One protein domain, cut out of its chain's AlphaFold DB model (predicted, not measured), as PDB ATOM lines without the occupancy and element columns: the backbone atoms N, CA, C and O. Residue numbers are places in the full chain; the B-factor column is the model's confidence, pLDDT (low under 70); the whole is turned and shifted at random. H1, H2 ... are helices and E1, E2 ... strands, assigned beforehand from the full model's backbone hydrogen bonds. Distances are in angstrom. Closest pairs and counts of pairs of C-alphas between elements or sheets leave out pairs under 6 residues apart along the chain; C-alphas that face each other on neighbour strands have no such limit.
ATOM      1  N   ILE A   3      45.841  22.787   8.291       56.28
ATOM      2  CA  ILE A   3      46.831  23.836   8.455       56.28
ATOM      3  C   ILE A   3      46.096  25.158   8.654       56.28
ATOM      4  O   ILE A   3      45.272  25.535   7.828       56.28
ATOM      5  N   ASN A   4      46.409  25.860   9.746       65.31
ATOM      6  CA  ASN A   4      45.955  27.232   9.948       65.31
ATOM      7  C   ASN A   4      46.887  28.169   9.178       65.31
ATOM      8  O   ASN A   4      48.073  28.265   9.503       65.31
ATOM      9  N   LEU A   5      46.360  28.834   8.154       65.56
ATOM     10  CA  LEU A   5      47.097  29.844   7.404       65.56
ATOM     11  C   LEU A   5      47.299  31.106   8.266       65.56
ATOM     12  O   LEU A   5      46.461  31.415   9.121       65.56
ATOM     13  N   PRO A   6      48.397  31.858   8.059       66.94
ATOM     14  CA  PRO A   6      48.581  33.142   8.722       66.94
ATOM     15  C   PRO A   6      47.453  34.096   8.312       66.94
ATOM     16  O   PRO A   6      47.175  34.258   7.131       66.94
ATOM     17  N   SER A   7      46.807  34.729   9.294       76.56
ATOM     18  CA  SER A   7      45.687  35.664   9.082       76.56
ATOM     19  C   SER A   7      46.040  37.117   9.402       76.56
ATOM     20  O   SER A   7      45.261  38.030   9.119       76.56
ATOM     21  N   LYS A   8      47.223  37.348   9.988       82.69
ATOM     22  CA  LYS A   8      47.700  38.670  10.400       82.69
ATOM     23  C   LYS A   8      49.160  38.870  10.039       82.69
ATOM     24  O   LYS A   8      49.971  37.972  10.248       82.69
ATOM     25  N   VAL A   9      49.500  40.071   9.578       85.00
ATOM     26  CA  VAL A   9      50.883  40.481   9.301       85.00
ATOM     27  C   VAL A   9      51.121  41.902   9.801       85.00
ATOM     28  O   VAL A   9      50.252  42.772   9.721       85.00
ATOM     29  N   ARG A  10      52.319  42.137  10.344       85.94
ATOM     30  CA  ARG A  10      52.785  43.471  10.732       85.94
ATOM     31  C   ARG A  10      53.504  44.122   9.559       85.94
ATOM     32  O   ARG A  10      54.399  43.525   8.974       85.94
ATOM     33  N   CYS A  11      53.138  45.359   9.253       83.31
ATOM     34  CA  CYS A  11      53.715  46.138   8.168       83.31
ATOM     35  C   CYS A  11      54.073  47.547   8.638       83.31
ATOM     36  O   CYS A  11      53.375  48.154   9.457       83.31
ATOM     37  N   GLU A  12      55.138  48.098   8.066       87.19
ATOM     38  CA  GLU A  12      55.470  49.508   8.220       87.19
ATOM     39  C   GLU A  12      54.598  50.358   7.291       87.19
ATOM     40  O   GLU A  12      54.545  50.167   6.077       87.19
ATOM     41  N   TYR A  13      53.900  51.321   7.877       84.00
ATOM     42  CA  TYR A  13      53.131  52.328   7.174       84.00
ATOM     43  C   TYR A  13      53.959  53.599   7.017       84.00
ATOM     44  O   TYR A  13      54.524  54.104   7.986       84.00
ATOM     45  N   ARG A  14      53.958  54.164   5.808       86.12
ATOM     46  CA  ARG A  14      54.523  55.484   5.523       86.12
ATOM     47  C   ARG A  14      53.488  56.354   4.824       86.12
ATOM     48  O   ARG A  14      53.027  56.022   3.736       86.12
ATOM     49  N   CYS A  15      53.157  57.495   5.419       85.19
ATOM     50  CA  CYS A  15      52.256  58.456   4.799       85.19
ATOM     51  C   CYS A  15      52.975  59.213   3.665       85.19
ATOM     52  O   CYS A  15      54.005  59.841   3.923       85.19
ATOM     53  N   PRO A  16      52.427  59.237   2.437       82.56
ATOM     54  CA  PRO A  16      53.014  59.994   1.332       82.56
ATOM     55  C   PRO A  16      52.824  61.513   1.467       82.56
ATOM     56  O   PRO A  16      53.548  62.267   0.831       82.56
ATOM     57  N   SER A  17      51.858  61.975   2.271       84.81
ATOM     58  CA  SER A  17      51.530  63.404   2.396       84.81
ATOM     59  C   SER A  17      52.305  64.113   3.506       84.81
ATOM     60  O   SER A  17      52.805  65.206   3.276       84.81
ATOM     61  N   CYS A  18      52.402  63.517   4.700       86.81
ATOM     62  CA  CYS A  18      53.087  64.130   5.848       86.81
ATOM     63  C   CYS A  18      54.376  63.410   6.268       86.81
ATOM     64  O   CYS A  18      55.035  63.845   7.204       86.81
ATOM     65  N   GLY A  19      54.727  62.288   5.630       84.25
ATOM     66  CA  GLY A  19      55.937  61.533   5.961       84.25
ATOM     67  C   GLY A  19      55.864  60.693   7.241       84.25
ATOM     68  O   GLY A  19      56.845  60.019   7.545       84.25
ATOM     69  N   TYR A  20      54.728  60.676   7.954       84.38
ATOM     70  CA  TYR A  20      54.521  59.846   9.148       84.38
ATOM     71  C   TYR A  20      54.899  58.384   8.888       84.38
ATOM     72  O   TYR A  20      54.432  57.798   7.908       84.38
ATOM     73  N   ARG A  21      55.702  57.801   9.780       85.56
ATOM     74  CA  ARG A  21      56.047  56.378   9.781       85.56
ATOM     75  C   ARG A  21      55.475  55.717  11.021       85.56
ATOM     76  O   ARG A  21      55.596  56.260  12.114       85.56
ATOM     77  N   GLY A  22      54.882  54.544  10.854       83.50
ATOM     78  CA  GLY A  22      54.406  53.778  11.989       83.50
ATOM     79  C   GLY A  22      54.181  52.314  11.698       83.50
ATOM     80  O   GLY A  22      54.105  51.905  10.547       83.50
ATOM     81  N   THR A  23      54.077  51.512  12.748       86.25
ATOM     82  CA  THR A  23      53.778  50.090  12.631       86.25
ATOM     83  C   THR A  23      52.270  49.884  12.591       86.25
ATOM     84  O   THR A  23      51.504  50.475  13.356       86.25
ATOM     85  N   SER A  24      51.840  49.046  11.660       85.06
ATOM     86  CA  SER A  24      50.445  48.680  11.458       85.06
ATOM     87  C   SER A  24      50.313  47.166  11.444       85.06
ATOM     88  O   SER A  24      51.189  46.459  10.951       85.06
ATOM     89  N   GLU A  25      49.235  46.659  12.017       87.44
ATOM     90  CA  GLU A  25      48.850  45.260  11.944       87.44
ATOM     91  C   GLU A  25      47.689  45.150  10.959       87.44
ATOM     92  O   GLU A  25      46.637  45.761  11.159       87.44
ATOM     93  N   PHE A  26      47.899  44.407   9.875       85.31
ATOM     94  CA  PHE A  26      46.854  44.048   8.928       85.31
ATOM     95  C   PHE A  26      46.287  42.683   9.315       85.31
ATOM     96  O   PHE A  26      47.037  41.721   9.475       85.31
ATOM     97  N   SER A  27      44.969  42.609   9.474       83.31
ATOM     98  CA  SER A  27      44.212  41.366   9.637       83.31
ATOM     99  C   SER A  27      43.383  41.140   8.378       83.31
ATOM    100  O   SER A  27      42.622  42.028   7.996       83.31
ATOM    101  N   ASP A  28      43.533  39.986   7.733       76.38
ATOM    102  CA  ASP A  28      42.786  39.674   6.512       76.38
ATOM    103  C   ASP A  28      41.292  39.464   6.848       76.38
ATOM    104  O   ASP A  28      40.974  38.542   7.606       76.38
ATOM    105  N   PRO A  29      40.368  40.313   6.348       65.88
ATOM    106  CA  PRO A  29      38.938  40.166   6.618       65.88
ATOM    107  C   PRO A  29      38.334  38.926   5.945       65.88
ATOM    108  O   PRO A  29      37.301  38.440   6.404       65.88
ATOM    109  N   ASP A  30      38.986  38.407   4.900       64.88
ATOM    110  CA  ASP A  30      38.547  37.240   4.133       64.88
ATOM    111  C   ASP A  30      39.227  35.945   4.605       64.88
ATOM    112  O   ASP A  30      39.052  34.894   3.985       64.88
ATOM    113  N   ALA A  31      40.022  35.989   5.683       61.72
ATOM    114  CA  ALA A  31      40.574  34.782   6.286       61.72
ATOM    115  C   ALA A  31      39.436  33.947   6.890       61.72
ATOM    116  O   ALA A  31      39.013  34.146   8.029       61.72
ATOM    117  N   ILE A  32      38.933  32.999   6.101       54.53
ATOM    118  CA  ILE A  32      38.032  31.957   6.578       54.53
ATOM    119  C   ILE A  32      38.841  31.106   7.562       54.53
ATOM    120  O   ILE A  32      39.891  30.572   7.217       54.53
ATOM    121  N   ASN A  33      38.355  30.972   8.797       54.72
ATOM    122  CA  ASN A  33      38.956  30.125   9.840       54.72
ATOM    123  C   ASN A  33      38.849  28.614   9.522       54.72
ATOM    124  O   ASN A  33      39.107  27.780  10.389       54.72
ATOM    125  N   GLU A  34      38.414  28.255   8.312       46.88
ATOM    126  CA  GLU A  34      38.289  26.873   7.876       46.88
ATOM    127  C   GLU A  34      39.632  26.393   7.313       46.88
ATOM    128  O   GLU A  34      40.175  27.000   6.388       46.88
ATOM    129  N   PRO A  35      40.192  25.309   7.866       57.12
ATOM    130  CA  PRO A  35      41.441  24.747   7.382       57.12
ATOM    131  C   PRO A  35      41.291  24.226   5.947       57.12
ATOM    132  O   PRO A  35      40.483  23.334   5.683       57.12
ATOM    133  N   GLU A  36      42.111  24.738   5.027       57.91
ATOM    134  CA  GLU A  36      42.156  24.249   3.648       57.91
ATOM    135  C   GLU A  36      42.632  22.779   3.624       57.91
ATOM    136  O   GLU A  36      43.678  22.449   4.202       57.91
ATOM    137  N   PRO A  37      41.894  21.860   2.972       55.53
ATOM    138  CA  PRO A  37      42.314  20.473   2.863       55.53
ATOM    139  C   PRO A  37      43.459  20.354   1.852       55.53
ATOM    140  O   PRO A  37      43.255  20.345   0.640       55.53
ATOM    141  N   ILE A  38      44.683  20.214   2.353       60.03
ATOM    142  CA  ILE A  38      45.846  19.899   1.518       60.03
ATOM    143  C   ILE A  38      45.868  18.380   1.277       60.03
ATOM    144  O   ILE A  38      45.796  17.614   2.249       60.03
ATOM    145  N   PRO A  39      45.995  17.905   0.020       57.56
ATOM    146  CA  PRO A  39      46.113  16.479  -0.270       57.56
ATOM    147  C   PRO A  39      47.313  15.884   0.481       57.56
ATOM    148  O   PRO A  39      48.440  16.368   0.380       57.56
ATOM    149  N   GLY A  40      47.060  14.826   1.259       56.75
ATOM    150  CA  GLY A  40      47.911  14.362   2.366       56.75
ATOM    151  C   GLY A  40      49.330  13.874   2.042       56.75
ATOM    152  O   GLY A  40      50.034  13.491   2.969       56.75
ATOM    153  N   ASN A  41      49.776  13.908   0.784       63.16
ATOM    154  CA  ASN A  41      51.022  13.266   0.343       63.16
ATOM    155  C   ASN A  41      52.169  14.210  -0.042       63.16
ATOM    156  O   ASN A  41      53.183  13.752  -0.560       63.16
ATOM    157  N   SER A  42      52.066  15.518   0.190       69.06
ATOM    158  CA  SER A  42      53.109  16.442  -0.279       69.06
ATOM    159  C   SER A  42      53.395  17.561   0.715       69.06
ATOM    160  O   SER A  42      52.850  18.660   0.652       69.06
ATOM    161  N   ARG A  43      54.343  17.288   1.618       73.50
ATOM    162  CA  ARG A  43      54.936  18.291   2.517       73.50
ATOM    163  C   ARG A  43      55.400  19.539   1.752       73.50
ATOM    164  O   ARG A  43      55.187  20.653   2.211       73.50
ATOM    165  N   HIS A  44      55.930  19.349   0.546       77.56
ATOM    166  CA  HIS A  44      56.321  20.446  -0.335       77.56
ATOM    167  C   HIS A  44      55.141  21.291  -0.835       77.56
ATOM    168  O   HIS A  44      55.289  22.505  -0.918       77.56
ATOM    169  N   LEU A  45      53.970  20.703  -1.123       75.44
ATOM    170  CA  LEU A  45      52.790  21.496  -1.502       75.44
ATOM    171  C   LEU A  45      52.241  22.269  -0.304       75.44
ATOM    172  O   LEU A  45      51.816  23.406  -0.471       75.44
ATOM    173  N   ALA A  46      52.307  21.699   0.903       73.69
ATOM    174  CA  ALA A  46      51.948  22.418   2.122       73.69
ATOM    175  C   ALA A  46      52.879  23.619   2.364       73.69
ATOM    176  O   ALA A  46      52.407  24.734   2.569       73.69
ATOM    177  N   GLU A  47      54.198  23.421   2.271       81.50
ATOM    178  CA  GLU A  47      55.192  24.496   2.403       81.50
ATOM    179  C   GLU A  47      55.026  25.576   1.317       81.50
ATOM    180  O   GLU A  47      55.148  26.768   1.602       81.50
ATOM    181  N   GLN A  48      54.701  25.185   0.080       82.81
ATOM    182  CA  GLN A  48      54.402  26.127  -1.004       82.81
ATOM    183  C   GLN A  48      53.097  26.894  -0.767       82.81
ATOM    184  O   GLN A  48      53.065  28.102  -0.989       82.81
ATOM    185  N   ALA A  49      52.040  26.231  -0.292       79.06
ATOM    186  CA  ALA A  49      50.767  26.870   0.029       79.06
ATOM    187  C   ALA A  49      50.939  27.937   1.119       79.06
ATOM    188  O   ALA A  49      50.459  29.056   0.955       79.06
ATOM    189  N   PHE A  50      51.715  27.642   2.166       79.31
ATOM    190  CA  PHE A  50      52.063  28.618   3.199       79.31
ATOM    191  C   PHE A  50      52.803  29.833   2.648       79.31
ATOM    192  O   PHE A  50      52.384  30.963   2.890       79.31
ATOM    193  N   ARG A  51      53.870  29.620   1.867       82.75
ATOM    194  CA  ARG A  51      54.628  30.735   1.274       82.75
ATOM    195  C   ARG A  51      53.758  31.575   0.343       82.75
ATOM    196  O   ARG A  51      53.845  32.799   0.344       82.75
ATOM    197  N   ASN A  52      52.899  30.932  -0.446       83.56
ATOM    198  CA  ASN A  52      51.969  31.630  -1.327       83.56
ATOM    199  C   ASN A  52      50.944  32.447  -0.532       83.56
ATOM    200  O   ASN A  52      50.650  33.579  -0.919       83.56
ATOM    201  N   ALA A  53      50.440  31.905   0.578       79.25
ATOM    202  CA  ALA A  53      49.526  32.598   1.477       79.25
ATOM    203  C   ALA A  53      50.185  33.817   2.134       79.25
ATOM    204  O   ALA A  53      49.599  34.896   2.114       79.25
ATOM    205  N   GLU A  54      51.419  33.691   2.631       83.31
ATOM    206  CA  GLU A  54      52.190  34.812   3.192       83.31
ATOM    207  C   GLU A  54      52.371  35.932   2.163       83.31
ATOM    208  O   GLU A  54      52.014  37.082   2.417       83.31
ATOM    209  N   VAL A  55      52.828  35.589   0.955       86.62
ATOM    210  CA  VAL A  55      53.027  36.561  -0.131       86.62
ATOM    211  C   VAL A  55      51.705  37.209  -0.553       86.62
ATOM    212  O   VAL A  55      51.661  38.400  -0.877       86.62
ATOM    213  N   ALA A  56      50.612  36.446  -0.597       83.00
ATOM    214  CA  ALA A  56      49.292  36.980  -0.916       83.00
ATOM    215  C   ALA A  56      48.808  37.953   0.167       83.00
ATOM    216  O   ALA A  56      48.303  39.030  -0.164       83.00
ATOM    217  N   LEU A  57      49.014  37.610   1.437       82.69
ATOM    218  CA  LEU A  57      48.623  38.424   2.577       82.69
ATOM    219  C   LEU A  57      49.440  39.718   2.635       82.69
ATOM    220  O   LEU A  57      48.859  40.794   2.738       82.69
ATOM    221  N   GLU A  58      50.759  39.660   2.438       86.12
ATOM    222  CA  GLU A  58      51.598  40.857   2.325       86.12
ATOM    223  C   GLU A  58      51.131  41.771   1.188       86.12
ATOM    224  O   GLU A  58      51.001  42.983   1.372       86.12
ATOM    225  N   LYS A  59      50.820  41.215   0.010       85.44
ATOM    226  CA  LYS A  59      50.292  42.000  -1.120       85.44
ATOM    227  C   LYS A  59      48.964  42.672  -0.773       85.44
ATOM    228  O   LYS A  59      48.767  43.832  -1.147       85.44
ATOM    229  N   ARG A  60      48.061  41.974  -0.077       81.62
ATOM    230  CA  ARG A  60      46.783  42.531   0.398       81.62
ATOM    231  C   ARG A  60      47.007  43.622   1.440       81.62
ATOM    232  O   ARG A  60      46.418  44.692   1.307       81.62
ATOM    233  N   ALA A  61      47.922  43.414   2.385       84.12
ATOM    234  CA  ALA A  61      48.295  44.400   3.391       84.12
ATOM    235  C   ALA A  61      48.811  45.691   2.739       84.12
ATOM    236  O   ALA A  61      48.294  46.771   3.015       84.12
ATOM    237  N   HIS A  62      49.742  45.596   1.784       84.19
ATOM    238  CA  HIS A  62      50.246  46.764   1.055       84.19
ATOM    239  C   HIS A  62      49.136  47.508   0.300       84.19
ATOM    240  O   HIS A  62      49.108  48.739   0.294       84.19
ATOM    241  N   GLN A  63      48.195  46.786  -0.318       81.75
ATOM    242  CA  GLN A  63      47.050  47.406  -0.989       81.75
ATOM    243  C   GLN A  63      46.124  48.110   0.009       81.75
ATOM    244  O   GLN A  63      45.764  49.268  -0.215       81.75
ATOM    245  N   ALA A  64      45.791  47.457   1.122       82.00
ATOM    246  CA  ALA A  64      44.957  48.020   2.177       82.00
ATOM    247  C   ALA A  64      45.589  49.274   2.795       82.00
ATOM    248  O   ALA A  64      44.901  50.273   2.976       82.00
ATOM    249  N   LEU A  65      46.908  49.299   3.010       82.69
ATOM    250  CA  LEU A  65      47.607  50.467   3.556       82.69
ATOM    251  C   LEU A  65      47.479  51.713   2.669       82.69
ATOM    252  O   LEU A  65      47.339  52.819   3.191       82.69
ATOM    253  N   THR A  66      47.437  51.564   1.337       80.75
ATOM    254  CA  THR A  66      47.171  52.706   0.431       80.75
ATOM    255  C   THR A  66      45.747  53.255   0.552       80.75
ATOM    256  O   THR A  66      45.465  54.393   0.170       80.75
ATOM    257  N   LEU A  67      44.840  52.439   1.089       81.31
ATOM    258  CA  LEU A  67      43.435  52.742   1.288       81.31
ATOM    259  C   LEU A  67      43.140  53.202   2.715       81.31
ATOM    260  O   LEU A  67      41.988  53.504   2.970       81.31
ATOM    261  N   VAL A  68      44.088  53.310   3.643       84.38
ATOM    262  CA  VAL A  68      43.809  53.743   5.030       84.38
ATOM    263  C   VAL A  68      44.141  55.225   5.216       84.38
ATOM    264  O   VAL A  68      44.982  55.792   4.512       84.38
ATOM    265  N   ARG A  69      43.434  55.898   6.131       84.88
ATOM    266  CA  ARG A  69      43.742  57.289   6.501       84.88
ATOM    267  C   ARG A  69      44.976  57.345   7.390       84.88
ATOM    268  O   ARG A  69      45.118  56.553   8.315       84.88
ATOM    269  N   CYS A  70      45.846  58.320   7.145       85.12
ATOM    270  CA  CYS A  70      46.979  58.541   8.033       85.12
ATOM    271  C   CYS A  70      46.491  58.960   9.436       85.12
ATOM    272  O   CYS A  70      45.682  59.885   9.525       85.12
ATOM    273  N   PRO A  71      47.010  58.369  10.528       83.56
ATOM    274  CA  PRO A  71      46.623  58.763  11.884       83.56
ATOM    275  C   PRO A  71      47.052  60.198  12.230       83.56
ATOM    276  O   PRO A  71      46.362  60.871  12.988       83.56
ATOM    277  N   SER A  72      48.149  60.688  11.639       85.25
ATOM    278  CA  SER A  72      48.692  62.027  11.899       85.25
ATOM    279  C   SER A  72      47.972  63.130  11.112       85.25
ATOM    280  O   SER A  72      47.501  64.092  11.709       85.25
ATOM    281  N   CYS A  73      47.856  63.012   9.784       84.81
ATOM    282  CA  CYS A  73      47.295  64.081   8.941       84.81
ATOM    283  C   CYS A  73      45.871  63.814   8.433       84.81
ATOM    284  O   CYS A  73      45.302  64.672   7.763       84.81
ATOM    285  N   GLN A  74      45.300  62.629   8.689       82.81
ATOM    286  CA  GLN A  74      43.975  62.188   8.213       82.81
ATOM    287  C   GLN A  74      43.793  62.179   6.682       82.81
ATOM    288  O   GLN A  74      42.726  61.817   6.175       82.81
ATOM    289  N   VAL A  75      44.837  62.516   5.918       84.50
ATOM    290  CA  VAL A  75      44.833  62.478   4.456       84.50
ATOM    291  C   VAL A  75      44.969  61.034   3.979       84.50
ATOM    292  O   VAL A  75      45.705  60.224   4.548       84.50
ATOM    293  N   ARG A  76      44.232  60.719   2.912       81.44
ATOM    294  CA  ARG A  76      44.269  59.437   2.204       81.44
ATOM    295  C   ARG A  76      45.045  59.597   0.902       81.44
ATOM    296  O   ARG A  76      44.919  60.633   0.241       81.44
TER     297      ARG A  76
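Overview. This is residues 3 to 76 of the 164 residues of an uncharacterized protein of Elusimicrobia bacterium (UniProt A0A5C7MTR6). A two-stranded hairpin, E1 and E2, is packed along one part of a single long helix, H1, whose residues 54 to 66 run past the strands. The rest of H1 reaches well beyond the hairpin, and residues 39 to 45, of which 43 to 45 belong to H1, stick out at that end. The unnamed stretch 28 to 42 leads from E2 to the far end of the helix, while residues 67 to 76 lie at the same end of the rod as the turn between the strands. The 74 printed residues hold E1, E2 and H1 in that order, with an antiparallel sheet E1 - E2 and a mixed class of helices and strands. The whole is a loose rod, with a radius of gyration of the C-alphas of 15.7 A and spans of 51 by 20 by 15 A.

Arrangement. E1, residues 8 to 14, and E2, residues 21 to 27, form a hairpin and are antiparallel, at 153 degrees between their directions. N 11 and O 24 are within hydrogen-bond range at 2.8 A, as are N 22 and O 13 at 2.9 A. E1 and H1, residues 43 to 66, have 7 pairs of C-alphas within 8 A, the closest those of Tyr 13 and Leu 65, 6.9 A apart. E2 and H1 have 1 such pair, Phe 26 and Ala 61, 5.7 A apart. In H1 every O i to N i+4 pair is within hydrogen-bond range.

Along the chain. E1 begins at C-alpha 8, (47.700, 38.670, 10.400), and is 18.8 A long. E2 is 19.1 A long. H1 is 35.3 A long, from C-alpha 43 at (54.936, 18.291, 2.517) to C-alpha 66 at (47.171, 52.706, 0.431).

Size, cuts and confidence. The two C-alphas farthest apart are those of Asn 41 and Cys 73, at 51.7 A. The printed part has no cut. The link E1 to E2 is short, with 6 residues, and the link E2 to H1 is long, with 15. The mean pLDDT of the printed part is 77.3, and residues 3 to 6 and 29 to 42 are under 70.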